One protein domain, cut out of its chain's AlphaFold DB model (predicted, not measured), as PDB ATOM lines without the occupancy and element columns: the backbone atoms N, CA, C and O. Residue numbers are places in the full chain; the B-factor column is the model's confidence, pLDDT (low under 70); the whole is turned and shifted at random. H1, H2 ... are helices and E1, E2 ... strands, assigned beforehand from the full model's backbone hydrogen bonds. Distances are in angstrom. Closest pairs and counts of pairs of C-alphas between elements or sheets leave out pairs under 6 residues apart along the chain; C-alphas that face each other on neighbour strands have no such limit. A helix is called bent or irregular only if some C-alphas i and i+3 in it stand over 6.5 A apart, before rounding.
ATOM      1  N   GLY A   7     167.935 200.803 103.498       73.75
ATOM      2  CA  GLY A   7     167.374 202.114 103.832       73.75
ATOM      3  C   GLY A   7     167.240 203.080 102.647       73.75
ATOM      4  O   GLY A   7     166.569 204.091 102.779       73.75
ATOM      5  N   GLU A   8     167.850 202.789 101.493       78.06
ATOM      6  CA  GLU A   8     167.637 203.556 100.252       78.06
ATOM      7  C   GLU A   8     166.408 203.065  99.478       78.06
ATOM      8  O   GLU A   8     165.920 203.742  98.577       78.06
ATOM      9  N   VAL A   9     165.928 201.864  99.803       79.81
ATOM     10  CA  VAL A   9     164.913 201.143  99.033       79.81
ATOM     11  C   VAL A   9     163.610 200.995  99.829       79.81
ATOM     12  O   VAL A   9     162.517 200.985  99.261       79.81
ATOM     13  N   ILE A  10     163.723 200.886 101.151       82.25
ATOM     14  CA  ILE A  10     162.617 200.716 102.089       82.25
ATOM     15  C   ILE A  10     162.478 202.010 102.884       82.25
ATOM     16  O   ILE A  10     163.398 202.399 103.602       82.25
ATOM     17  N   ASP A  11     161.319 202.649 102.770       85.50
ATOM     18  CA  ASP A  11     160.945 203.776 103.612       85.50
ATOM     19  C   ASP A  11     160.198 203.229 104.839       85.50
ATOM     20  O   ASP A  11     159.094 202.690 104.699       85.50
ATOM     21  N   PRO A  12     160.764 203.355 106.053       83.94
ATOM     22  CA  PRO A  12     160.146 202.825 107.262       83.94
ATOM     23  C   PRO A  12     158.816 203.504 107.616       83.94
ATOM     24  O   PRO A  12     158.060 202.951 108.410       83.94
ATOM     25  N   ASN A  13     158.509 204.671 107.042       87.88
ATOM     26  CA  ASN A  13     157.274 205.410 107.312       87.88
ATOM     27  C   ASN A  13     156.143 205.079 106.331       87.88
ATOM     28  O   ASN A  13     155.032 205.580 106.488       87.88
ATOM     29  N   GLN A  14     156.403 204.248 105.319       89.44
ATOM     30  CA  GLN A  14     155.417 203.874 104.312       89.44
ATOM     31  C   GLN A  14     155.030 202.400 104.429       89.44
ATOM     32  O   GLN A  14     155.839 201.526 104.755       89.44
ATOM     33  N   ILE A  15     153.765 202.113 104.126       92.38
ATOM     34  CA  ILE A  15     153.299 200.736 103.954       92.38
ATOM     35  C   ILE A  15     153.918 200.210 102.661       92.38
ATOM     36  O   ILE A  15     153.638 200.707 101.570       92.38
ATOM     37  N   GLN A  16     154.760 199.191 102.777       91.06
ATOM     38  CA  GLN A  16     155.471 198.603 101.651       91.06
ATOM     39  C   GLN A  16     155.404 197.084 101.725       91.06
ATOM     40  O   GLN A  16     155.523 196.486 102.792       91.06
ATOM     41  N   VAL A  17     155.232 196.456 100.564       92.50
ATOM     42  CA  VAL A  17     155.340 195.005 100.420       92.50
ATOM     43  C   VAL A  17     156.728 194.687  99.889       92.50
ATOM     44  O   VAL A  17     157.121 195.169  98.827       92.50
ATOM     45  N   VAL A  18     157.471 193.879 100.634       89.44
ATOM     46  CA  VAL A  18     158.859 193.541 100.339       89.44
ATOM     47  C   VAL A  18     159.023 192.037 100.182       89.44
ATOM     48  O   VAL A  18     158.439 191.245 100.925       89.44
ATOM     49  N   HIS A  19     159.837 191.640  99.203       90.25
ATOM     50  CA  HIS A  19     160.255 190.255  99.043       90.25
ATOM     51  C   HIS A  19     161.621 190.064  99.695       90.25
ATOM     52  O   HIS A  19     162.641 190.639  99.315       90.25
ATOM     53  N   CYS A  20     161.611 189.248 100.728       86.81
ATOM     54  CA  CYS A  20     162.714 189.000 101.623       86.81
ATOM     55  C   CYS A  20     163.265 187.607 101.336       86.81
ATOM     56  O   CYS A  20     162.513 186.631 101.340       86.81
ATOM     57  N   VAL A  21     164.572 187.509 101.092       84.50
ATOM     58  CA  VAL A  21     165.232 186.231 100.824       84.50
ATOM     59  C   VAL A  21     166.351 186.007 101.827       84.50
ATOM     60  O   VAL A  21     167.333 186.750 101.881       84.50
ATOM     61  N   GLU A  22     166.227 184.935 102.595       79.56
ATOM     62  CA  GLU A  22     167.280 184.460 103.485       79.56
ATOM     63  C   GLU A  22     167.914 183.224 102.875       79.56
ATOM     64  O   GLU A  22     167.233 182.248 102.583       79.56
ATOM     65  N   ARG A  23     169.226 183.246 102.657       77.12
ATOM     66  CA  ARG A  23     169.961 182.126 102.076       77.12
ATOM     67  C   ARG A  23     171.016 181.639 103.048       77.12
ATOM     68  O   ARG A  23     171.906 182.386 103.448       77.12
ATOM     69  N   CYS A  24     170.980 180.355 103.353       74.12
ATOM     70  CA  CYS A  24     172.088 179.686 104.002       74.12
ATOM     71  C   CYS A  24     173.266 179.553 103.027       74.12
ATOM     72  O   CYS A  24     173.121 179.126 101.884       74.12
ATOM     73  N   VAL A  25     174.454 179.940 103.478       72.12
ATOM     74  CA  VAL A  25     175.712 179.845 102.726       72.12
ATOM     75  C   VAL A  25     176.658 178.865 103.421       72.12
ATOM     76  O   VAL A  25     176.463 178.518 104.583       72.12
ATOM     77  N   ARG A  26     177.703 178.412 102.713       72.06
ATOM     78  CA  ARG A  26     178.694 177.438 103.222       72.06
ATOM     79  C   ARG A  26     178.070 176.109 103.679       72.06
ATOM     80  O   ARG A  26     178.378 175.627 104.765       72.06
ATOM     81  N   GLN A  27     177.172 175.549 102.862       66.25
ATOM     82  CA  GLN A  27     176.489 174.271 103.135       66.25
ATOM     83  C   GLN A  27     175.719 174.253 104.469       66.25
ATOM     84  O   GLN A  27     175.536 173.216 105.103       66.25
ATOM     85  N   ALA A  28     175.247 175.418 104.909       65.75
ATOM     86  CA  ALA A  28     174.211 175.485 105.920       65.75
ATOM     87  C   ALA A  28     172.862 175.082 105.301       65.75
ATOM     88  O   ALA A  28     172.524 175.509 104.199       65.75
ATOM     89  N   TRP A  29     172.110 174.247 106.016       69.31
ATOM     90  CA  TRP A  29     170.783 173.781 105.622       69.31
ATOM     91  C   TRP A  29     169.759 174.253 106.664       69.31
ATOM     92  O   TRP A  29     169.962 174.057 107.870       69.31
ATOM     93  N   LEU A  30     168.678 174.886 106.202       71.81
ATOM     94  CA  LEU A  30     167.521 175.244 107.026       71.81
ATOM     95  C   LEU A  30     166.763 173.984 107.445       71.81
ATOM     96  O   LEU A  30     166.419 173.840 108.614       71.81
ATOM     97  N   PHE A  31     166.559 173.067 106.500       74.44
ATOM     98  CA  PHE A  31     165.966 171.748 106.708       74.44
ATOM     99  C   PHE A  31     166.367 170.797 105.564       74.44
ATOM    100  O   PHE A  31     167.099 171.189 104.653       74.44
ATOM    101  N   GLY A  32     165.888 169.552 105.593       79.25
ATOM    102  CA  GLY A  32     166.220 168.530 104.601       79.25
ATOM    103  C   GLY A  32     167.462 167.720 104.963       79.25
ATOM    104  O   GLY A  32     168.061 167.900 106.026       79.25
ATOM    105  N   LYS A  33     167.827 166.781 104.088       80.94
ATOM    106  CA  LYS A  33     168.976 165.895 104.282       80.94
ATOM    107  C   LYS A  33     170.186 166.439 103.536       80.94
ATOM    108  O   LYS A  33     170.142 166.604 102.321       80.94
ATOM    109  N   ASP A  34     171.262 166.696 104.266       82.88
ATOM    110  CA  ASP A  34     172.538 167.059 103.667       82.88
ATOM    111  C   ASP A  34     173.153 165.832 102.988       82.88
ATOM    112  O   ASP A  34     173.428 164.827 103.642       82.88
ATOM    113  N   ALA A  35     173.370 165.908 101.677       79.94
ATOM    114  CA  ALA A  35     173.919 164.802 100.898       79.94
ATOM    115  C   ALA A  35     175.386 164.499 101.249       79.94
ATOM    116  O   ALA A  35     175.804 163.351 101.141       79.94
ATOM    117  N   ALA A  36     176.153 165.501 101.698       81.38
ATOM    118  CA  ALA A  36     177.569 165.324 102.018       81.38
ATOM    119  C   ALA A  36     177.783 164.636 103.374       81.38
ATOM    120  O   ALA A  36     178.666 163.794 103.509       81.38
ATOM    121  N   THR A  37     176.978 164.983 104.386       82.62
ATOM    122  CA  THR A  37     177.115 164.439 105.751       82.62
ATOM    123  C   THR A  37     176.054 163.402 106.121       82.62
ATOM    124  O   THR A  37     176.148 162.776 107.174       82.62
ATOM    125  N   GLY A  38     175.007 163.246 105.308       83.56
ATOM    126  CA  GLY A  38     173.857 162.383 105.582       83.56
ATOM    127  C   GLY A  38     172.906 162.896 106.674       83.56
ATOM    128  O   GLY A  38     171.894 162.246 106.944       83.56
ATOM    129  N   ARG A  39     173.194 164.045 107.304       80.69
ATOM    130  CA  ARG A  39     172.420 164.591 108.433       80.69
ATOM    131  C   ARG A  39     171.070 165.141 107.980       80.69
ATOM    132  O   ARG A  39     170.995 165.864 106.991       80.69
ATOM    133  N   CYS A  40     170.011 164.836 108.731       80.75
ATOM    134  CA  CYS A  40     168.655 165.319 108.472       80.75
ATOM    135  C   CYS A  40     168.288 166.487 109.398       80.75
ATOM    136  O   CYS A  40     168.384 166.388 110.622       80.75
ATOM    137  N   TYR A  41     167.820 167.584 108.809       78.88
ATOM    138  CA  TYR A  41     167.451 168.821 109.494       78.88
ATOM    139  C   TYR A  41     165.942 169.110 109.439       78.88
ATOM    140  O   TYR A  41     165.511 170.210 109.774       78.88
ATOM    141  N   GLU A  42     165.122 168.135 109.037       78.62
ATOM    142  CA  GLU A  42     163.670 168.299 108.851       78.62
ATOM    143  C   GLU A  42     162.932 168.748 110.122       78.62
ATOM    144  O   GLU A  42     161.982 169.526 110.052       78.62
ATOM    145  N   HIS A  43     163.440 168.350 111.293       76.81
ATOM    146  CA  HIS A  43     162.922 168.735 112.611       76.81
ATOM    147  C   HIS A  43     162.858 170.259 112.836       76.81
ATOM    148  O   HIS A  43     162.148 170.722 113.722       76.81
ATOM    149  N   ARG A  44     163.585 171.059 112.045       77.38
ATOM    150  CA  ARG A  44     163.634 172.524 112.174       77.38
ATOM    151  C   ARG A  44     162.433 173.232 111.554       77.38
ATOM    152  O   ARG A  44     162.220 174.402 111.854       77.38
ATOM    153  N   ARG A  45     161.642 172.560 110.706       78.00
ATOM    154  CA  ARG A  45     160.509 173.196 110.011       78.00
ATOM    155  C   ARG A  45     159.462 173.762 110.965       78.00
ATOM    156  O   ARG A  45     159.026 174.889 110.753       78.00
ATOM    157  N   GLY A  46     159.076 172.992 111.987       78.81
ATOM    158  CA  GLY A  46     158.120 173.445 113.005       78.81
ATOM    159  C   GLY A  46     158.655 174.676 113.726       78.81
ATOM    160  O   GLY A  46     158.039 175.730 113.703       78.81
ATOM    161  N   TRP A  47     159.900 174.591 114.187       80.25
ATOM    162  CA  TRP A  47     160.549 175.690 114.887       80.25
ATOM    163  C   TRP A  47     160.639 176.997 114.072       80.25
ATOM    164  O   TRP A  47     160.406 178.075 114.616       80.25
ATOM    165  N   ILE A  48     160.950 176.935 112.767       81.31
ATOM    166  CA  ILE A  48     160.973 178.143 111.919       81.31
ATOM    167  C   ILE A  48     159.567 178.744 111.796       81.31
ATOM    168  O   ILE A  48     159.431 179.965 111.841       81.31
ATOM    169  N   ARG A  49     158.527 177.910 111.666       83.00
ATOM    170  CA  ARG A  49     157.131 178.367 111.633       83.00
ATOM    171  C   ARG A  49     156.753 179.070 112.934       83.00
ATOM    172  O   ARG A  49     156.369 180.234 112.875       83.00
ATOM    173  N   ASP A  50     156.970 178.419 114.072       82.94
ATOM    174  CA  ASP A  50     156.665 178.978 115.395       82.94
ATOM    175  C   ASP A  50     157.411 180.301 115.613       82.94
ATOM    176  O   ASP A  50     156.885 181.261 116.177       82.94
ATOM    177  N   ARG A  51     158.652 180.393 115.111       84.56
ATOM    178  CA  ARG A  51     159.434 181.629 115.170       84.56
ATOM    179  C   ARG A  51     158.835 182.731 114.302       84.56
ATOM    180  O   ARG A  51     158.779 183.863 114.768       84.56
ATOM    181  N   MET A  52     158.407 182.443 113.074       86.56
ATOM    182  CA  MET A  52     157.748 183.438 112.217       86.56
ATOM    183  C   MET A  52     156.430 183.924 112.833       86.56
ATOM    184  O   MET A  52     156.175 185.125 112.828       86.56
ATOM    185  N   GLU A  53     155.637 183.024 113.415       86.88
ATOM    186  CA  GLU A  53     154.393 183.367 114.120       86.88
ATOM    187  C   GLU A  53     154.664 184.239 115.353       86.88
ATOM    188  O   GLU A  53     154.033 185.280 115.544       86.88
ATOM    189  N   PHE A  54     155.669 183.881 116.155       86.25
ATOM    190  CA  PHE A  54     156.095 184.694 117.290       86.25
ATOM    191  C   PHE A  54     156.527 186.095 116.856       86.25
ATOM    192  O   PHE A  54     156.083 187.084 117.441       86.25
ATOM    193  N   LEU A  55     157.369 186.194 115.825       88.81
ATOM    194  CA  LEU A  55     157.805 187.484 115.311       88.81
ATOM    195  C   LEU A  55     156.583 188.297 114.841       88.81
ATOM    196  O   LEU A  55     156.509 189.484 115.156       88.81
ATOM    197  N   ALA A  56     155.590 187.669 114.189       88.62
ATOM    198  CA  ALA A  56     154.382 188.343 113.675       88.62
ATOM    199  C   ALA A  56     153.570 188.966 114.808       88.62
ATOM    200  O   ALA A  56     152.995 190.037 114.657       88.62
ATOM    201  N   SER A  57     153.580 188.321 115.975       88.69
ATOM    202  CA  SER A  57     152.925 188.844 117.174       88.69
ATOM    203  C   SER A  57     153.640 190.052 117.794       88.69
ATOM    204  O   SER A  57     153.024 190.826 118.526       88.69
ATOM    205  N   VAL A  58     154.940 190.212 117.533       89.56
ATOM    206  CA  VAL A  58     155.778 191.263 118.123       89.56
ATOM    207  C   VAL A  58     155.816 192.498 117.228       89.56
ATOM    208  O   VAL A  58     155.578 193.607 117.707       89.56
ATOM    209  N   PHE A  59     156.100 192.310 115.941       91.25
ATOM    210  CA  PHE A  59     156.320 193.395 114.987       91.25
ATOM    211  C   PHE A  59     155.034 193.825 114.277       91.25
ATOM    212  O   PHE A  59     154.085 193.061 114.145       91.25
ATOM    213  N   GLY A  60     155.015 195.058 113.773       91.56
ATOM    214  CA  GLY A  60     153.944 195.595 112.936       91.56
ATOM    215  C   GLY A  60     154.163 195.185 111.486       91.56
ATOM    216  O   GLY A  60     154.372 196.032 110.618       91.56
ATOM    217  N   ILE A  61     154.231 193.874 111.250       92.12
ATOM    218  CA  ILE A  61     154.520 193.283 109.945       92.12
ATOM    219  C   ILE A  61     153.539 192.152 109.689       92.12
ATOM    220  O   ILE A  61     153.439 191.218 110.482       92.12
ATOM    221  N   ASP A  62     152.913 192.188 108.520       92.75
ATOM    222  CA  ASP A  62     152.104 191.072 108.050       92.75
ATOM    223  C   ASP A  62     152.966 190.142 107.190       92.75
ATOM    224  O   ASP A  62     153.567 190.567 106.196       92.75
ATOM    225  N   CYS A  63     153.020 188.858 107.547       91.88
ATOM    226  CA  CYS A  63     153.597 187.829 106.688       91.88
ATOM    227  C   CYS A  63     152.525 187.364 105.695       91.88
ATOM    228  O   CYS A  63     151.638 186.593 106.050       91.88
ATOM    229  N   LEU A  64     152.582 187.867 104.458       93.56
ATOM    230  CA  LEU A  64     151.559 187.594 103.443       93.56
ATOM    231  C   LEU A  64     151.702 186.189 102.855       93.56
ATOM    232  O   LEU A  64     150.717 185.504 102.604       93.56
ATOM    233  N   THR A  65     152.939 185.772 102.596       93.31
ATOM    234  CA  THR A  65     153.246 184.420 102.131       93.31
ATOM    235  C   THR A  65     154.701 184.079 102.419       93.31
ATOM    236  O   THR A  65     155.556 184.962 102.549       93.31
ATOM    237  N   PHE A  66     154.992 182.786 102.507       91.94
ATOM    238  CA  PHE A  66     156.340 182.278 102.663       91.94
ATOM    239  C   PHE A  66     156.538 180.971 101.897       91.94
ATOM    240  O   PHE A  66     155.632 180.153 101.760       91.94
ATOM    241  N   SER A  67     157.765 180.751 101.440       90.38
ATOM    242  CA  SER A  67     158.241 179.475 100.919       90.38
ATOM    243  C   SER A  67     159.601 179.201 101.535       90.38
ATOM    244  O   SER A  67     160.564 179.929 101.296       90.38
ATOM    245  N   ILE A  68     159.677 178.171 102.370       86.25
ATOM    246  CA  ILE A  68     160.938 177.747 102.969       86.25
ATOM    247  C   ILE A  68     161.413 176.542 102.170       86.25
ATOM    248  O   ILE A  68     160.664 175.583 101.986       86.25
ATOM    249  N   MET A  69     162.656 176.604 101.714       85.56
ATOM    250  CA  MET A  69     163.395 175.547 101.041       85.56
ATOM    251  C   MET A  69     164.575 175.110 101.912       85.56
ATOM    252  O   MET A  69     164.934 175.745 102.904       85.56
ATOM    253  N   SER A  70     165.206 174.011 101.524       79.75
ATOM    254  CA  SER A  70     166.262 173.368 102.302       79.75
ATOM    255  C   SER A  70     167.476 174.279 102.559       79.75
ATOM    256  O   SER A  70     168.140 174.151 103.583       79.75
ATOM    257  N   SER A  71     167.754 175.230 101.664       78.69
ATOM    258  CA  SER A  71     168.906 176.143 101.733       78.69
ATOM    259  C   SER A  71     168.540 177.628 101.785       78.69
ATOM    260  O   SER A  71     169.427 178.470 101.934       78.69
ATOM    261  N   HIS A  72     167.267 177.984 101.627       84.00
ATOM    262  CA  HIS A  72     166.835 179.376 101.601       84.00
ATOM    263  C   HIS A  72     165.346 179.520 101.917       84.00
ATOM    264  O   HIS A  72     164.577 178.583 101.740       84.00
ATOM    265  N   ALA A  73     164.945 180.701 102.367       85.62
ATOM    266  CA  ALA A  73     163.565 181.072 102.626       85.62
ATOM    267  C   ALA A  73     163.207 182.322 101.822       85.62
ATOM    268  O   ALA A  73     163.973 183.284 101.777       85.62
ATOM    269  N   HIS A  74     162.033 182.296 101.206       89.94
ATOM    270  CA  HIS A  74     161.384 183.429 100.571       89.94
ATOM    271  C   HIS A  74     160.209 183.862 101.439       89.94
ATOM    272  O   HIS A  74     159.359 183.045 101.781       89.94
ATOM    273  N   LEU A  75     160.151 185.143 101.776       91.06
ATOM    274  CA  LEU A  75     159.116 185.738 102.613       91.06
ATOM    275  C   LEU A  75     158.574 186.966 101.887       91.06
ATOM    276  O   LEU A  75     159.354 187.794 101.421       91.06
ATOM    277  N   VAL A  76     157.259 187.105 101.792       93.00
ATOM    278  CA  VAL A  76     156.623 188.344 101.341       93.00
ATOM    279  C   VAL A  76     156.034 189.011 102.569       93.00
ATOM    280  O   VAL A  76     155.102 188.490 103.181       93.00
ATOM    281  N   LEU A  77     156.624 190.138 102.955       92.31
ATOM    282  CA  LEU A  77     156.277 190.868 104.170       92.31
ATOM    283  C   LEU A  77     155.653 192.209 103.799       92.31
ATOM    284  O   LEU A  77     156.105 192.850 102.853       92.31
ATOM    285  N   ARG A  78     154.652 192.654 104.557       92.88
ATOM    286  CA  ARG A  78     154.092 194.005 104.461       92.88
ATOM    287  C   ARG A  78     154.436 194.789 105.724       92.88
ATOM    288  O   ARG A  78     154.018 194.378 106.803       92.88
ATOM    289  N   SER A  79     155.165 195.900 105.603       90.88
ATOM    290  CA  SER A  79     155.332 196.842 106.719       90.88
ATOM    291  C   SER A  79     154.010 197.536 107.025       90.88
ATOM    292  O   SER A  79     153.283 197.926 106.112       90.88
ATOM    293  N   ARG A  80     153.711 197.713 108.312       92.81
ATOM    294  CA  ARG A  80     152.531 198.439 108.790       92.81
ATOM    295  C   ARG A  80     152.912 199.558 109.762       92.81
ATOM    296  O   ARG A  80     152.573 199.477 110.944       92.81
ATOM    297  N   PRO A  81     153.630 200.604 109.303       92.12
ATOM    298  CA  PRO A  81     153.953 201.746 110.158       92.12
ATOM    299  C   PRO A  81     152.702 202.471 110.666       92.12
ATOM    300  O   PRO A  81     152.745 203.066 111.734       92.12
ATOM    301  N   ASP A  82     151.579 202.362 109.958       92.31
ATOM    302  CA  ASP A  82     150.260 202.834 110.381       92.31
ATOM    303  C   ASP A  82     149.763 202.137 111.658       92.31
ATOM    304  O   ASP A  82     149.272 202.794 112.572       92.31
ATOM    305  N   VAL A  83     149.949 200.818 111.764       93.38
ATOM    306  CA  VAL A  83     149.611 200.058 112.979       93.38
ATOM    307  C   VAL A  83     150.595 200.382 114.094       93.38
ATOM    308  O   VAL A  83     150.191 200.621 115.229       93.38
ATOM    309  N   VAL A  84     151.889 200.436 113.766       93.19
ATOM    310  CA  VAL A  84     152.941 200.764 114.737       93.19
ATOM    311  C   VAL A  84     152.750 202.169 115.303       93.19
ATOM    312  O   VAL A  84     153.017 202.379 116.481       93.19
ATOM    313  N   ALA A  85     152.274 203.129 114.509       91.88
ATOM    314  CA  ALA A  85     152.005 204.495 114.951       91.88
ATOM    315  C   ALA A  85     150.872 204.577 115.985       91.88
ATOM    316  O   ALA A  85     150.903 205.459 116.839       91.88
ATOM    317  N   ALA A  86     149.910 203.651 115.949       94.25
ATOM    318  CA  ALA A  86     148.813 203.599 116.914       94.25
ATOM    319  C   ALA A  86     149.225 203.015 118.278       94.25
ATOM    320  O   ALA A  86     148.511 203.193 119.264       94.25
ATOM    321  N   TRP A  87     150.364 202.319 118.360       95.19
ATOM    322  CA  TRP A  87     150.831 201.732 119.615       95.19
ATOM    323  C   TRP A  87     151.303 202.791 120.598       95.19
ATOM    324  O   TRP A  87     152.072 203.692 120.245       95.19
ATOM    325  N   SER A  88     150.930 202.614 121.863       96.25
ATOM    326  CA  SER A  88     151.503 203.393 122.961       96.25
ATOM    327  C   SER A  88     152.987 203.064 123.157       96.25
ATOM    328  O   SER A  88     153.459 201.985 122.790       96.25
ATOM    329  N   ASP A  89     153.735 203.978 123.773       94.62
ATOM    330  CA  ASP A  89     155.146 203.734 124.102       94.62
ATOM    331  C   ASP A  89     155.327 202.542 125.054       94.62
ATOM    332  O   ASP A  89     156.311 201.806 124.956       94.62
ATOM    333  N   ASP A  90     154.347 202.300 125.931       94.31
ATOM    334  CA  ASP A  90     154.285 201.105 126.773       94.31
ATOM    335  C   ASP A  90     154.184 199.826 125.936       94.31
ATOM    336  O   ASP A  90     154.949 198.883 126.141       94.31
ATOM    337  N   GLU A  91     153.277 199.809 124.961       94.25
ATOM    338  CA  GLU A  91     153.075 198.655 124.093       94.25
ATOM    339  C   GLU A  91     154.317 198.361 123.244       94.25
ATOM    340  O   GLU A  91     154.734 197.202 123.144       94.25
ATOM    341  N   VAL A  92     154.954 199.397 122.686       92.25
ATOM    342  CA  VAL A  92     156.228 199.252 121.968       92.25
ATOM    343  C   VAL A  92     157.270 198.628 122.893       92.25
ATOM    344  O   VAL A  92     157.828 197.581 122.564       92.25
ATOM    345  N   ALA A  93     157.498 199.204 124.076       90.19
ATOM    346  CA  ALA A  93     158.487 198.687 125.018       90.19
ATOM    347  C   ALA A  93     158.227 197.215 125.392       90.19
ATOM    348  O   ALA A  93     159.147 196.397 125.341       90.19
ATOM    349  N   ARG A  94     156.976 196.837 125.689       91.94
ATOM    350  CA  ARG A  94     156.618 195.441 126.001       91.94
ATOM    351  C   ARG A  94     156.893 194.495 124.838       91.94
ATOM    352  O   ARG A  94     157.476 193.435 125.050       91.94
ATOM    353  N   ARG A  95     156.498 194.852 123.613       91.19
ATOM    354  CA  ARG A  95     156.742 194.026 122.414       91.19
ATOM    355  C   ARG A  95     158.240 193.788 122.205       91.19
ATOM    356  O   ARG A  95     158.663 192.650 122.006       91.19
ATOM    357  N   TRP A  96     159.055 194.829 122.350       87.31
ATOM    358  CA  TRP A  96     160.510 194.726 122.226       87.31
ATOM    359  C   TRP A  96     161.156 193.904 123.352       87.31
ATOM    360  O   TRP A  96     162.054 193.104 123.089       87.31
ATOM    361  N   LEU A  97     160.654 194.001 124.584       85.69
ATOM    362  CA  LEU A  97     161.114 193.159 125.694       85.69
ATOM    363  C   LEU A  97     160.627 191.708 125.592       85.69
ATOM    364  O   LEU A  97     161.296 190.810 126.095       85.69
ATOM    365  N   ARG A  98     159.522 191.434 124.889       83.81
ATOM    366  CA  ARG A  98     159.136 190.058 124.529       83.81
ATOM    367  C   ARG A  98     160.120 189.448 123.535       83.81
ATOM    368  O   ARG A  98     160.417 188.261 123.642       83.81
ATOM    369  N   LEU A  99     160.631 190.244 122.592       82.94
ATOM    370  CA  LEU A  99     161.646 189.815 121.625       82.94
ATOM    371  C   LEU A  99     162.991 189.510 122.294       82.94
ATOM    372  O   LEU A  99     163.611 188.489 121.996       82.94
ATOM    373  N   LEU A 100     163.437 190.415 123.171       76.88
ATOM    374  CA  LEU A 100     164.734 190.380 123.846       76.88
ATOM    375  C   LEU A 100     164.539 190.513 125.363       76.88
ATOM    376  O   LEU A 100     164.813 191.569 125.940       76.88
ATOM    377  N   PRO A 101     164.051 189.451 126.024       75.38
ATOM    378  CA  PRO A 101     163.768 189.508 127.446       75.38
ATOM    379  C   PRO A 101     165.060 189.528 128.260       75.38
ATOM    380  O   PRO A 101     165.935 188.681 128.073       75.38
ATOM    381  N   LYS A 102     165.146 190.448 129.226       75.12
ATOM    382  CA  LYS A 102     166.207 190.440 130.247       75.12
ATOM    383  C   LYS A 102     166.039 189.303 131.246       75.12
ATOM    384  O   LYS A 102     167.016 188.745 131.735       75.12
ATOM    385  N   ARG A 103     164.785 188.966 131.554       79.31
ATOM    386  CA  ARG A 103     164.401 187.912 132.494       79.31
ATOM    387  C   ARG A 103     163.451 186.945 131.812       79.31
ATOM    388  O   ARG A 103     162.606 187.347 131.014       79.31
ATOM    389  N   ARG A 104     163.582 185.665 132.134       76.12
ATOM    390  CA  ARG A 104     162.727 184.599 131.610       76.12
ATOM    391  C   ARG A 104     162.085 183.844 132.759       76.12
ATOM    392  O   ARG A 104     162.663 183.755 133.841       76.12
ATOM    393  N   ASN A 105     160.898 183.313 132.504       81.62
ATOM    394  CA  ASN A 105     160.201 182.443 133.443       81.62
ATOM    395  C   ASN A 105     160.860 181.056 133.473       81.62
ATOM    396  O   ASN A 105     161.706 180.740 132.633       81.62
ATOM    397  N   GLN A 106     160.442 180.210 134.417       77.50
ATOM    398  CA  GLN A 106     160.930 178.828 134.526       77.50
ATOM    399  C   GLN A 106     160.677 178.024 133.238       77.50
ATOM    400  O   GLN A 106     161.510 177.213 132.847       77.50
ATOM    401  N   ASP A 107     159.600 178.348 132.515       73.75
ATOM    402  CA  ASP A 107     159.239 177.739 131.229       73.75
ATOM    403  C   ASP A 107     160.099 178.228 130.045       73.75
ATOM    404  O   ASP A 107     159.905 177.820 128.901       73.75
ATOM    405  N   GLY A 108     161.039 179.152 130.277       68.69
ATOM    406  CA  GLY A 108     161.899 179.732 129.240       68.69
ATOM    407  C   GLY A 108     161.234 180.813 128.376       68.69
ATOM    408  O   GLY A 108     161.897 181.385 127.506       68.69
ATOM    409  N   GLY A 109     159.960 181.132 128.618       72.00
ATOM    410  CA  GLY A 109     159.266 182.276 128.014       72.00
ATOM    411  C   GLY A 109     159.753 183.629 128.561       72.00
ATOM    412  O   GLY A 109     160.362 183.668 129.636       72.00
ATOM    413  N   PRO A 110     159.514 184.744 127.843       77.50
ATOM    414  CA  PRO A 110     159.826 186.079 128.351       77.50
ATOM    415  C   PRO A 110     159.030 186.338 129.637       77.50
ATOM    416  O   PRO A 110     157.820 186.115 129.669       77.50
ATOM    417  N   ALA A 111     159.711 186.772 130.700       84.56
ATOM    418  CA  ALA A 111     159.030 187.186 131.923       84.56
ATOM    419  C   ALA A 111     158.284 188.503 131.689       84.56
ATOM    420  O   ALA A 111     158.690 189.297 130.835       84.56
ATOM    421  N   GLU A 112     157.227 188.752 132.469       87.94
ATOM    422  CA  GLU A 112     156.522 190.031 132.385       87.94
ATOM    423  C   GLU A 112     157.497 191.173 132.730       87.94
ATOM    424  O   GLU A 112     158.171 191.117 133.777       87.94
ATOM    425  N   PRO A 113     157.620 192.185 131.851       89.62
ATOM    426  CA  PRO A 113     158.496 193.319 132.087       89.62
ATOM    427  C   PRO A 113     158.108 194.088 133.348       89.62
ATOM    428  O   PRO A 113     156.947 194.420 133.571       89.62
ATOM    429  N   THR A 114     159.102 194.417 134.164       91.94
ATOM    430  CA  THR A 114     158.922 195.335 135.292       91.94
ATOM    431  C   THR A 114     158.873 196.784 134.805       91.94
ATOM    432  O   THR A 114     159.386 197.109 133.733       91.94
ATOM    433  N   ILE A 115     158.300 197.680 135.615       92.75
ATOM    434  CA  ILE A 115     158.243 199.120 135.310       92.75
ATOM    435  C   ILE A 115     159.641 199.689 134.990       92.75
ATOM    436  O   ILE A 115     159.781 200.289 133.928       92.75
ATOM    437  N   PRO A 116     160.706 199.412 135.777       90.25
ATOM    438  CA  PRO A 116     162.046 199.899 135.446       90.25
ATOM    439  C   PRO A 116     162.572 199.388 134.099       90.25
ATOM    440  O   PRO A 116     163.255 200.119 133.390       90.25
ATOM    441  N   GLU A 117     162.263 198.144 133.718       84.19
ATOM    442  CA  GLU A 117     162.680 197.586 132.422       84.19
ATOM    443  C   GLU A 117     161.967 198.275 131.254       84.19
ATOM    444  O   GLU A 117     162.581 198.499 130.210       84.19
ATOM    445  N   LEU A 118     160.697 198.638 131.434       88.06
ATOM    446  CA  LEU A 118     159.930 199.380 130.440       88.06
ATOM    447  C   LEU A 118     160.420 200.827 130.328       88.06
ATOM    448  O   LEU A 118     160.602 201.327 129.218       88.06
ATOM    449  N   ASP A 119     160.699 201.469 131.459       89.00
ATOM    450  CA  ASP A 119     161.173 202.852 131.532       89.00
ATOM    451  C   ASP A 119     162.536 203.045 130.863       89.00
ATOM    452  O   ASP A 119     162.797 204.108 130.301       89.00
ATOM    453  N   MET A 120     163.377 202.007 130.817       84.75
ATOM    454  CA  MET A 120     164.625 202.040 130.045       84.75
ATOM    455  C   MET A 120     164.411 202.288 128.548       84.75
ATOM    456  O   MET A 120     165.301 202.820 127.890       84.75
ATOM    457  N   ILE A 121     163.263 201.878 128.006       84.25
ATOM    458  CA  ILE A 121     162.895 202.131 126.612       84.25
ATOM    459  C   ILE A 121     162.079 203.420 126.533       84.25
ATOM    460  O   ILE A 121     162.414 204.296 125.743       84.25
ATOM    461  N   ARG A 122     161.046 203.566 127.376       88.38
ATOM    462  CA  ARG A 122     160.112 204.705 127.316       88.38
ATOM    463  C   ARG A 122     160.794 206.054 127.510       88.38
ATOM    464  O   ARG A 122     160.474 207.005 126.810       88.38
ATOM    465  N   ASN A 123     161.756 206.120 128.428       87.19
ATOM    466  CA  ASN A 123     162.456 207.360 128.755       87.19
ATOM    467  C   ASN A 123     163.635 207.642 127.810       87.19
ATOM    468  O   ASN A 123     164.392 208.581 128.045       87.19
ATOM    469  N   CYS A 124     163.803 206.848 126.745       87.38
ATOM    470  CA  CYS A 124     164.795 207.075 125.699       87.38
ATOM    471  C   CYS A 124     164.093 207.230 124.337       87.38
ATOM    472  O   CYS A 124     163.876 206.237 123.628       87.38
ATOM    473  N   PRO A 125     163.737 208.471 123.946       84.81
ATOM    474  CA  PRO A 125     163.015 208.747 122.705       84.81
ATOM    475  C   PRO A 125     163.719 208.208 121.455       84.81
ATOM    476  O   PRO A 125     163.057 207.745 120.526       84.81
ATOM    477  N   GLU A 126     165.057 208.204 121.427       82.50
ATOM    478  CA  GLU A 126     165.821 207.680 120.292       82.50
ATOM    479  C   GLU A 126     165.654 206.163 120.139       82.50
ATOM    480  O   GLU A 126     165.556 205.652 119.019       82.50
ATOM    481  N   VAL A 127     165.609 205.433 121.259       79.12
ATOM    482  CA  VAL A 127     165.389 203.983 121.258       79.12
ATOM    483  C   VAL A 127     163.954 203.680 120.853       79.12
ATOM    484  O   VAL A 127     163.760 202.851 119.970       79.12
ATOM    485  N   LEU A 128     162.961 204.387 121.400       79.88
ATOM    486  CA  LEU A 128     161.559 204.248 120.985       79.88
ATOM    487  C   LEU A 128     161.365 204.496 119.485       79.88
ATOM    488  O   LEU A 128     160.718 203.700 118.805       79.88
ATOM    489  N   ALA A 129     161.951 205.568 118.950       81.88
ATOM    490  CA  ALA A 129     161.873 205.880 117.527       81.88
ATOM    491  C   ALA A 129     162.518 204.774 116.676       81.88
ATOM    492  O   ALA A 129     161.918 204.293 115.714       81.88
ATOM    493  N   SER A 130     163.703 204.297 117.069       81.38
ATOM    494  CA  SER A 130     164.369 203.168 116.406       81.38
ATOM    495  C   SER A 130     163.514 201.899 116.445       81.38
ATOM    496  O   SER A 130     163.331 201.231 115.423       81.38
ATOM    497  N   CYS A 131     162.909 201.610 117.596       82.56
ATOM    498  CA  CYS A 131     161.991 200.501 117.794       82.56
ATOM    499  C   CYS A 131     160.768 200.581 116.871       82.56
ATOM    500  O   CYS A 131     160.273 199.551 116.427       82.56
ATOM    501  N   ARG A 132     160.277 201.774 116.527       84.88
ATOM    502  CA  ARG A 132     159.151 201.933 115.591       84.88
ATOM    503  C   ARG A 132     159.576 201.818 114.123       84.88
ATOM    504  O   ARG A 132     158.835 201.247 113.331       84.88
ATOM    505  N   LEU A 133     160.770 202.294 113.768       80.50
ATOM    506  CA  LEU A 133     161.222 202.390 112.372       80.50
ATOM    507  C   LEU A 133     161.911 201.122 111.845       80.50
ATOM    508  O   LEU A 133     161.840 200.819 110.658       80.50
ATOM    509  N   THR A 134     162.573 200.345 112.703       77.81
ATOM    510  CA  THR A 134     163.456 199.241 112.269       77.81
ATOM    511  C   THR A 134     162.755 197.883 112.161       77.81
ATOM    512  O   THR A 134     163.396 196.836 112.251       77.81
ATOM    513  N   GLN A 135     161.436 197.871 111.959       82.75
ATOM    514  CA  GLN A 135     160.606 196.665 112.035       82.75
ATOM    515  C   GLN A 135     161.088 195.562 111.075       82.75
ATOM    516  O   GLN A 135     161.413 194.464 111.522       82.75
ATOM    517  N   ILE A 136     161.178 195.845 109.765       83.12
ATOM    518  CA  ILE A 136     161.551 194.840 108.745       83.12
ATOM    519  C   ILE A 136     162.989 194.353 108.936       83.12
ATOM    520  O   ILE A 136     163.257 193.152 108.863       83.12
ATOM    521  N   ASP A 137     163.924 195.268 109.175       80.06
ATOM    522  CA  ASP A 137     165.331 194.899 109.322       80.06
ATOM    523  C   ASP A 137     165.557 194.038 110.559       80.06
ATOM    524  O   ASP A 137     166.247 193.015 110.491       80.06
ATOM    525  N   THR A 138     164.919 194.404 111.669       80.44
ATOM    526  CA  THR A 138     165.002 193.637 112.909       80.44
ATOM    527  C   THR A 138     164.341 192.284 112.749       80.44
ATOM    528  O   THR A 138     164.945 191.281 113.116       80.44
ATOM    529  N   TRP A 139     163.158 192.227 112.133       85.94
ATOM    530  CA  TRP A 139     162.482 190.972 111.832       85.94
ATOM    531  C   TRP A 139     163.416 189.968 111.158       85.94
ATOM    532  O   TRP A 139     163.598 188.850 111.638       85.94
ATOM    533  N   GLN A 140     164.043 190.384 110.057       78.44
ATOM    534  CA  GLN A 140     164.943 189.520 109.299       78.44
ATOM    535  C   GLN A 140     166.200 189.161 110.083       78.44
ATOM    536  O   GLN A 140     166.636 188.011 110.087       78.44
ATOM    537  N   ALA A 141     166.800 190.132 110.772       76.56
ATOM    538  CA  ALA A 141     167.971 189.870 111.597       76.56
ATOM    539  C   ALA A 141     167.659 188.823 112.680       76.56
ATOM    540  O   ALA A 141     168.452 187.906 112.913       76.56
ATOM    541  N   THR A 142     166.482 188.921 113.301       76.62
ATOM    542  CA  THR A 142     166.039 188.029 114.369       76.62
ATOM    543  C   THR A 142     165.538 186.672 113.869       76.62
ATOM    544  O   THR A 142     165.636 185.694 114.612       76.62
ATOM    545  N   LEU A 143     165.050 186.566 112.632       78.81
ATOM    546  CA  LEU A 143     164.741 185.283 111.991       78.81
ATOM    547  C   LEU A 143     166.024 184.535 111.578       78.81
ATOM    548  O   LEU A 143     166.168 183.333 111.824       78.81
ATOM    549  N   SER A 144     167.006 185.269 111.047       68.38
ATOM    550  CA  SER A 144     168.301 184.731 110.616       68.38
ATOM    551  C   SER A 144     169.210 184.309 111.781       68.38
ATOM    552  O   SER A 144     170.091 183.462 111.633       68.38
ATOM    553  N   TYR A 145     169.068 184.899 112.967       58.38
ATOM    554  CA  TYR A 145     170.007 184.619 114.055       58.38
ATOM    555  C   TYR A 145     169.881 183.211 114.660       58.38
ATOM    556  O   TYR A 145     170.896 182.520 114.777       58.38
ATOM    557  N   PRO A 146     168.696 182.717 115.044       53.53
ATOM    558  CA  PRO A 146     168.628 181.393 115.631       53.53
ATOM    559  C   PRO A 146     168.842 180.282 114.587       53.53
ATOM    560  O   PRO A 146     169.419 179.250 114.925       53.53
ATOM    561  N   THR A 147     168.588 180.528 113.294       47.03
ATOM    562  CA  THR A 147     169.084 179.656 112.209       47.03
ATOM    563  C   THR A 147     170.625 179.621 112.140       47.03
ATOM    564  O   THR A 147     171.196 178.573 111.828       47.03
ATOM    565  N   ARG A 148     171.335 180.702 112.520       44.34
ATOM    566  CA  ARG A 148     172.811 180.720 112.688       44.34
ATOM    567  C   ARG A 148     173.285 179.961 113.932       44.34
ATOM    568  O   ARG A 148     174.278 179.239 113.848       44.34
ATOM    569  N   ALA A 149     172.605 180.090 115.071       39.38
ATOM    570  CA  ALA A 149     172.991 179.410 116.316       39.38
ATOM    571  C   ALA A 149     172.803 177.884 116.240       39.38
ATOM    572  O   ALA A 149     173.628 177.115 116.733       39.38
ATOM    573  N   VAL A 150     171.770 177.461 115.515       42.75
ATOM    574  CA  VAL A 150     171.488 176.070 115.148       42.75
ATOM    575  C   VAL A 150     172.554 175.485 114.191       42.75
ATOM    576  O   VAL A 150     172.687 174.265 114.054       42.75
ATOM    577  N   HIS A 151     173.357 176.336 113.543       36.88
ATOM    578  CA  HIS A 151     174.451 175.929 112.663       36.88
ATOM    579  C   HIS A 151     175.820 175.847 113.375       36.88
ATOM    580  O   HIS A 151     176.695 175.100 112.937       36.88
ATOM    581  N   LEU A 152     176.031 176.553 114.492       35.16
ATOM    582  CA  LEU A 152     177.302 176.540 115.242       35.16
ATOM    583  C   LEU A 152     177.562 175.245 116.037       35.16
ATOM    584  O   LEU A 152     178.440 175.221 116.892       35.16
ATOM    585  N   GLY A 153     176.846 174.156 115.746       33.69
ATOM    586  CA  GLY A 153     177.116 172.868 116.378       33.69
ATOM    587  C   GLY A 153     176.821 172.865 117.876       33.69
ATOM    588  O   GLY A 153     177.506 172.171 118.622       33.69
ATOM    589  N   SER A 154     175.786 173.591 118.320       32.25
ATOM    590  CA  SER A 154     175.091 173.242 119.563       32.25
ATOM    591  C   SER A 154     174.441 171.872 119.352       32.25
ATOM    592  O   SER A 154     173.290 171.724 118.949       32.25
ATOM    593  N   ASN A 155     175.279 170.852 119.507       29.64
ATOM    594  CA  ASN A 155     174.954 169.446 119.436       29.64
ATOM    595  C   ASN A 155     173.784 169.212 120.398       29.64
ATOM    596  O   ASN A 155     173.961 169.293 121.612       29.64
ATOM    597  N   GLN A 156     172.603 168.886 119.870       35.88
ATOM    598  CA  GLN A 156     171.486 168.408 120.692       35.88
ATOM    599  C   GLN A 156     171.834 167.090 121.419       35.88
ATOM    600  O   GLN A 156     171.107 166.673 122.311       35.88
ATOM    601  N   ALA A 172     166.151 178.412 125.187       33.81
ATOM    602  CA  ALA A 172     166.366 179.427 126.211       33.81
ATOM    603  C   ALA A 172     167.843 179.795 126.467       33.81
ATOM    604  O   ALA A 172     168.140 180.956 126.744       33.81
ATOM    605  N   ALA A 173     168.787 178.851 126.342       28.81
ATOM    606  CA  ALA A 173     170.203 179.116 126.639       28.81
ATOM    607  C   ALA A 173     170.931 179.913 125.535       28.81
ATOM    608  O   ALA A 173     171.934 180.579 125.795       28.81
ATOM    609  N   ILE A 174     170.429 179.857 124.296       35.34
ATOM    610  CA  ILE A 174     171.006 180.560 123.141       35.34
ATOM    611  C   ILE A 174     170.524 182.017 123.098       35.34
ATOM    612  O   ILE A 174     171.320 182.908 122.801       35.34
ATOM    613  N   ASP A 175     169.264 182.270 123.463       35.59
ATOM    614  CA  ASP A 175     168.679 183.615 123.489       35.59
ATOM    615  C   ASP A 175     169.207 184.507 124.636       35.59
ATOM    616  O   ASP A 175     169.204 185.731 124.512       35.59
ATOM    617  N   ALA A 176     169.694 183.938 125.746       32.59
ATOM    618  CA  ALA A 176     170.206 184.718 126.882       32.59
ATOM    619  C   ALA A 176     171.527 185.454 126.570       32.59
ATOM    620  O   ALA A 176     171.698 186.607 126.943       32.59
ATOM    621  N   ARG A 177     172.436 184.841 125.795       33.69
ATOM    622  CA  ARG A 177     173.674 185.501 125.310       33.69
ATOM    623  C   ARG A 177     173.421 186.555 124.218       33.69
ATOM    624  O   ARG A 177     174.336 187.260 123.805       33.69
ATOM    625  N   LEU A 178     172.190 186.606 123.718       39.00
ATOM    626  CA  LEU A 178     171.726 187.376 122.567       39.00
ATOM    627  C   LEU A 178     171.196 188.754 122.984       39.00
ATOM    628  O   LEU A 178     171.478 189.739 122.304       39.00
ATOM    629  N   GLY A 179     170.488 188.830 124.118       33.94
ATOM    630  CA  GLY A 179     170.012 190.092 124.695       33.94
ATOM    631  C   GLY A 179     171.156 191.060 125.011       33.94
ATOM    632  O   GLY A 179     171.072 192.238 124.666       33.94
ATOM    633  N   ASP A 180     172.264 190.544 125.549       28.50
ATOM    634  CA  ASP A 180     173.437 191.352 125.900       28.50
ATOM    635  C   ASP A 180     174.178 191.882 124.659       28.50
ATOM    636  O   ASP A 180     174.578 193.043 124.622       28.50
ATOM    637  N   ALA A 181     174.321 191.071 123.605       29.14
ATOM    638  CA  ALA A 181     175.030 191.468 122.384       29.14
ATOM    639  C   ALA A 181     174.201 192.389 121.475       29.14
ATOM    640  O   ALA A 181     174.760 193.271 120.825       29.14
ATOM    641  N   ILE A 182     172.877 192.201 121.420       35.72
ATOM    642  CA  ILE A 182     172.004 193.073 120.633       35.72
ATOM    643  C   ILE A 182     171.872 194.428 121.328       35.72
ATOM    644  O   ILE A 182     172.095 195.427 120.663       35.72
ATOM    645  N   MET A 183     171.623 194.499 122.641       31.95
ATOM    646  CA  MET A 183     171.429 195.786 123.332       31.95
ATOM    647  C   MET A 183     172.709 196.624 123.472       31.95
ATOM    648  O   MET A 183     172.630 197.849 123.392       31.95
ATOM    649  N   LEU A 184     173.885 196.006 123.649       33.66
ATOM    650  CA  LEU A 184     175.146 196.750 123.810       33.66
ATOM    651  C   LEU A 184     175.724 197.277 122.479       33.66
ATOM    652  O   LEU A 184     176.463 198.258 122.499       33.66
ATOM    653  N   ASP A 185     175.355 196.689 121.332       33.47
ATOM    654  CA  ASP A 185     175.871 197.061 119.998       33.47
ATOM    655  C   ASP A 185     174.780 197.576 119.018       33.47
ATOM    656  O   ASP A 185     175.097 198.014 117.903       33.47
ATOM    657  N   TRP A 186     173.499 197.601 119.435       33.34
ATOM    658  CA  TRP A 186     172.330 198.097 118.674       33.34
ATOM    659  C   TRP A 186     172.569 199.458 117.998       33.34
ATOM    660  O   TRP A 186     172.324 199.595 116.794       33.34
ATOM    661  N   PRO A 187     173.132 200.472 118.690       26.41
ATOM    662  CA  PRO A 187     173.315 201.790 118.091       26.41
ATOM    663  C   PRO A 187     174.526 201.851 117.140       26.41
ATOM    664  O   PRO A 187     174.676 202.814 116.385       26.41
ATOM    665  N   ALA A 188     175.449 200.883 117.181       30.53
ATOM    666  CA  ALA A 188     176.648 200.873 116.338       30.53
ATOM    667  C   ALA A 188     176.359 200.319 114.935       30.53
ATOM    668  O   ALA A 188     176.845 200.878 113.949       30.53
ATOM    669  N   CYS A 189     175.514 199.287 114.845       30.97
ATOM    670  CA  CYS A 189     175.102 198.686 113.574       30.97
ATOM    671  C   CYS A 189     174.237 199.646 112.729       30.97
ATOM    672  O   CYS A 189     174.433 199.742 111.520       30.97
ATOM    673  N   LEU A 190     173.365 200.435 113.373       32.78
ATOM    674  CA  LEU A 190     172.479 201.410 112.714       32.78
ATOM    675  C   LEU A 190     173.182 202.701 112.249       32.78
ATOM    676  O   LEU A 190     172.693 203.376 111.352       32.78
ATOM    677  N   ARG A 191     174.347 203.055 112.813       29.23
ATOM    678  CA  ARG A 191     175.069 204.305 112.476       29.23
ATOM    679  C   ARG A 191     176.058 204.182 111.314       29.23
ATOM    680  O   ARG A 191     176.875 205.080 111.128       29.23
ATOM    681  N   GLY A 192     176.089 203.056 110.597       28.75
ATOM    682  CA  GLY A 192     177.065 202.824 109.520       28.75
ATOM    683  C   GLY A 192     178.533 202.888 109.976       28.75
ATOM    684  O   GLY A 192     179.452 202.871 109.153       28.75
ATOM    685  N   ARG A 193     178.794 202.950 111.291       28.02
ATOM    686  CA  ARG A 193     180.153 202.977 111.822       28.02
ATOM    687  C   ARG A 193     180.723 201.575 111.717       28.02
ATOM    688  O   ARG A 193     180.252 200.627 112.332       28.02
ATOM    689  N   LYS A 207     177.171 182.277 108.102       44.91
ATOM    690  CA  LYS A 207     176.659 181.178 107.273       44.91
ATOM    691  C   LYS A 207     175.241 181.424 106.750       44.91
ATOM    692  O   LYS A 207     174.622 180.516 106.209       44.91
ATOM    693  N   ILE A 208     174.727 182.651 106.879       44.47
ATOM    694  CA  ILE A 208     173.449 183.072 106.293       44.47
ATOM    695  C   ILE A 208     173.604 184.472 105.698       44.47
ATOM    696  O   ILE A 208     173.896 185.423 106.428       44.47
ATOM    697  N   ALA A 209     173.403 184.575 104.385       47.75
ATOM    698  CA  ALA A 209     173.323 185.820 103.635       47.75
ATOM    699  C   ALA A 209     171.850 186.221 103.484       47.75
ATOM    700  O   ALA A 209     171.015 185.395 103.122       47.75
ATOM    701  N   CYS A 210     171.527 187.482 103.763       47.53
ATOM    702  CA  CYS A 210     170.162 188.000 103.671       47.53
ATOM    703  C   CYS A 210     170.117 189.073 102.589       47.53
ATOM    704  O   CYS A 210     170.867 190.047 102.676       47.53
ATOM    705  N   ASN A 211     169.235 188.922 101.606       51.34
ATOM    706  CA  ASN A 211     169.005 189.936 100.587       51.34
ATOM    707  C   ASN A 211     167.540 190.378 100.632       51.34
ATOM    708  O   ASN A 211     166.642 189.543 100.737       51.34
ATOM    709  N   VAL A 212     167.305 191.685 100.573       49.72
ATOM    710  CA  VAL A 212     165.955 192.229 100.409       49.72
ATOM    711  C   VAL A 212     165.865 192.742  98.995       49.72
ATOM    712  O   VAL A 212     166.655 193.589  98.588       49.72
ATOM    713  N   THR A 213     164.911 192.218  98.247       49.06
ATOM    714  CA  THR A 213     164.565 192.741  96.936       49.06
ATOM    715  C   THR A 213     163.179 193.334  97.051       49.06
ATOM    716  O   THR A 213     162.186 192.626  97.204       49.06
ATOM    717  N   THR A 214     163.088 194.655  96.994       41.44
ATOM    718  CA  THR A 214     161.790 195.282  96.794       41.44
ATOM    719  C   THR A 214     161.460 195.154  95.316       41.44
ATOM    720  O   THR A 214     162.156 195.702  94.460       41.44
TER     721      THR A 214
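AT A GLANCE: This is residues 7 to 156, 172 to 193 and 207 to 214 of the 227 residues of an uncharacterized protein of Rhodopirellula solitaria (UniProt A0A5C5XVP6). A twisted antiparallel sheet curls round helix H6, with H1 beside H6 on the same face, giving two layers. The short helices H2 to H5 cluster at one end, kinked H7 lies loosely over H6 on the side away from the sheet, and residues 25 to 43 of a long link extend at the other end. The printed part has 180 residues with seven named helices and four named strands, in the order E1 H1 E2 E3 H2 H3 H4 H5 H6 H7 E4, mixed in class; the sheet's order is E2, E3, E1, E4. It is compact, with a radius of gyration of the C-alphas of 16.9 A and spans of 52 by 40 by 32 A.

HOW THE PARTS SIT: E1, residues 17 to 24, is antiparallel to E3, residues 72 to 79 (N 20 to O 75, 2.8 A), and to E4, residues 208 to 213 (N 21 to O 211, 2.9 A). E3 forms a hairpin with E2, residues 61 to 68 (N 64 to O 76, 2.9 A), and these three N and O pairs are within hydrogen-bond range. H1, residues 44 to 58, is on the sheet over E2, and E1, H1 and E2 make a split strand-helix-strand unit, two strands running the same way with E3 between them, whose crossover is right-handed. H1 touches H6, residues 135 to 149, with its residues 51 to 55 alone (closest C-alphas Leu 55 and Trp 139, 6.8 A), at a shallow tilt of 28 degrees, opposite ways. H1 also touches H3, residues 89 to 99 (Val 58 and Arg 95, 5.2 A). H3 touches H4, residues 115 to 122 (Ala 93 and Leu 118, 5.7 A), about perpendicular at 75 degrees. H5, residues 125 to 133, touches H2, residues 81 to 86 (Val 84 and Arg 132, 6.4 A). H7, residues 172 to 190, is close to but not clearly touching H6 (Ala 149 and Ile 174, 7.2 A). Every O i to N i+4 pair is within hydrogen-bond range in H1, H3 and H5; H2 has 1 of 2, H4 3 of 4, H6 9 of 11 and H7 6 of 15, with 3 of 16 O i to N i+3 pairs in H7.

IN THESE COORDINATES: E1 begins at C-alpha 17 (155.340, 195.005, 100.420) and spans 23.0 A. H1 spans 21.2 A, E3 21.5 A, H6 21.7 A and H7 26.5 A. H6 is only just irregular, with C-alphas 143 and 146 6.6 A apart; H7 is irregular, with C-alphas 184 and 187 7.8 A apart. E4 ends at C-alpha 213 (164.565, 192.741, 96.936).

THE WHOLE: The C-alphas farthest apart, of Ala 35 and Asn 123, are 52.1 A apart. Residues 157 to 171 and 194 to 206 are not printed, with C-alpha gaps of 13.3 A and 22.5 A. The links E1 to H1 and H3 to H4 are long. Mean pLDDT of the printed part is 73.3; 47 residues are under 70, among them 144 to 156, 172 to 193 and 207 to 214.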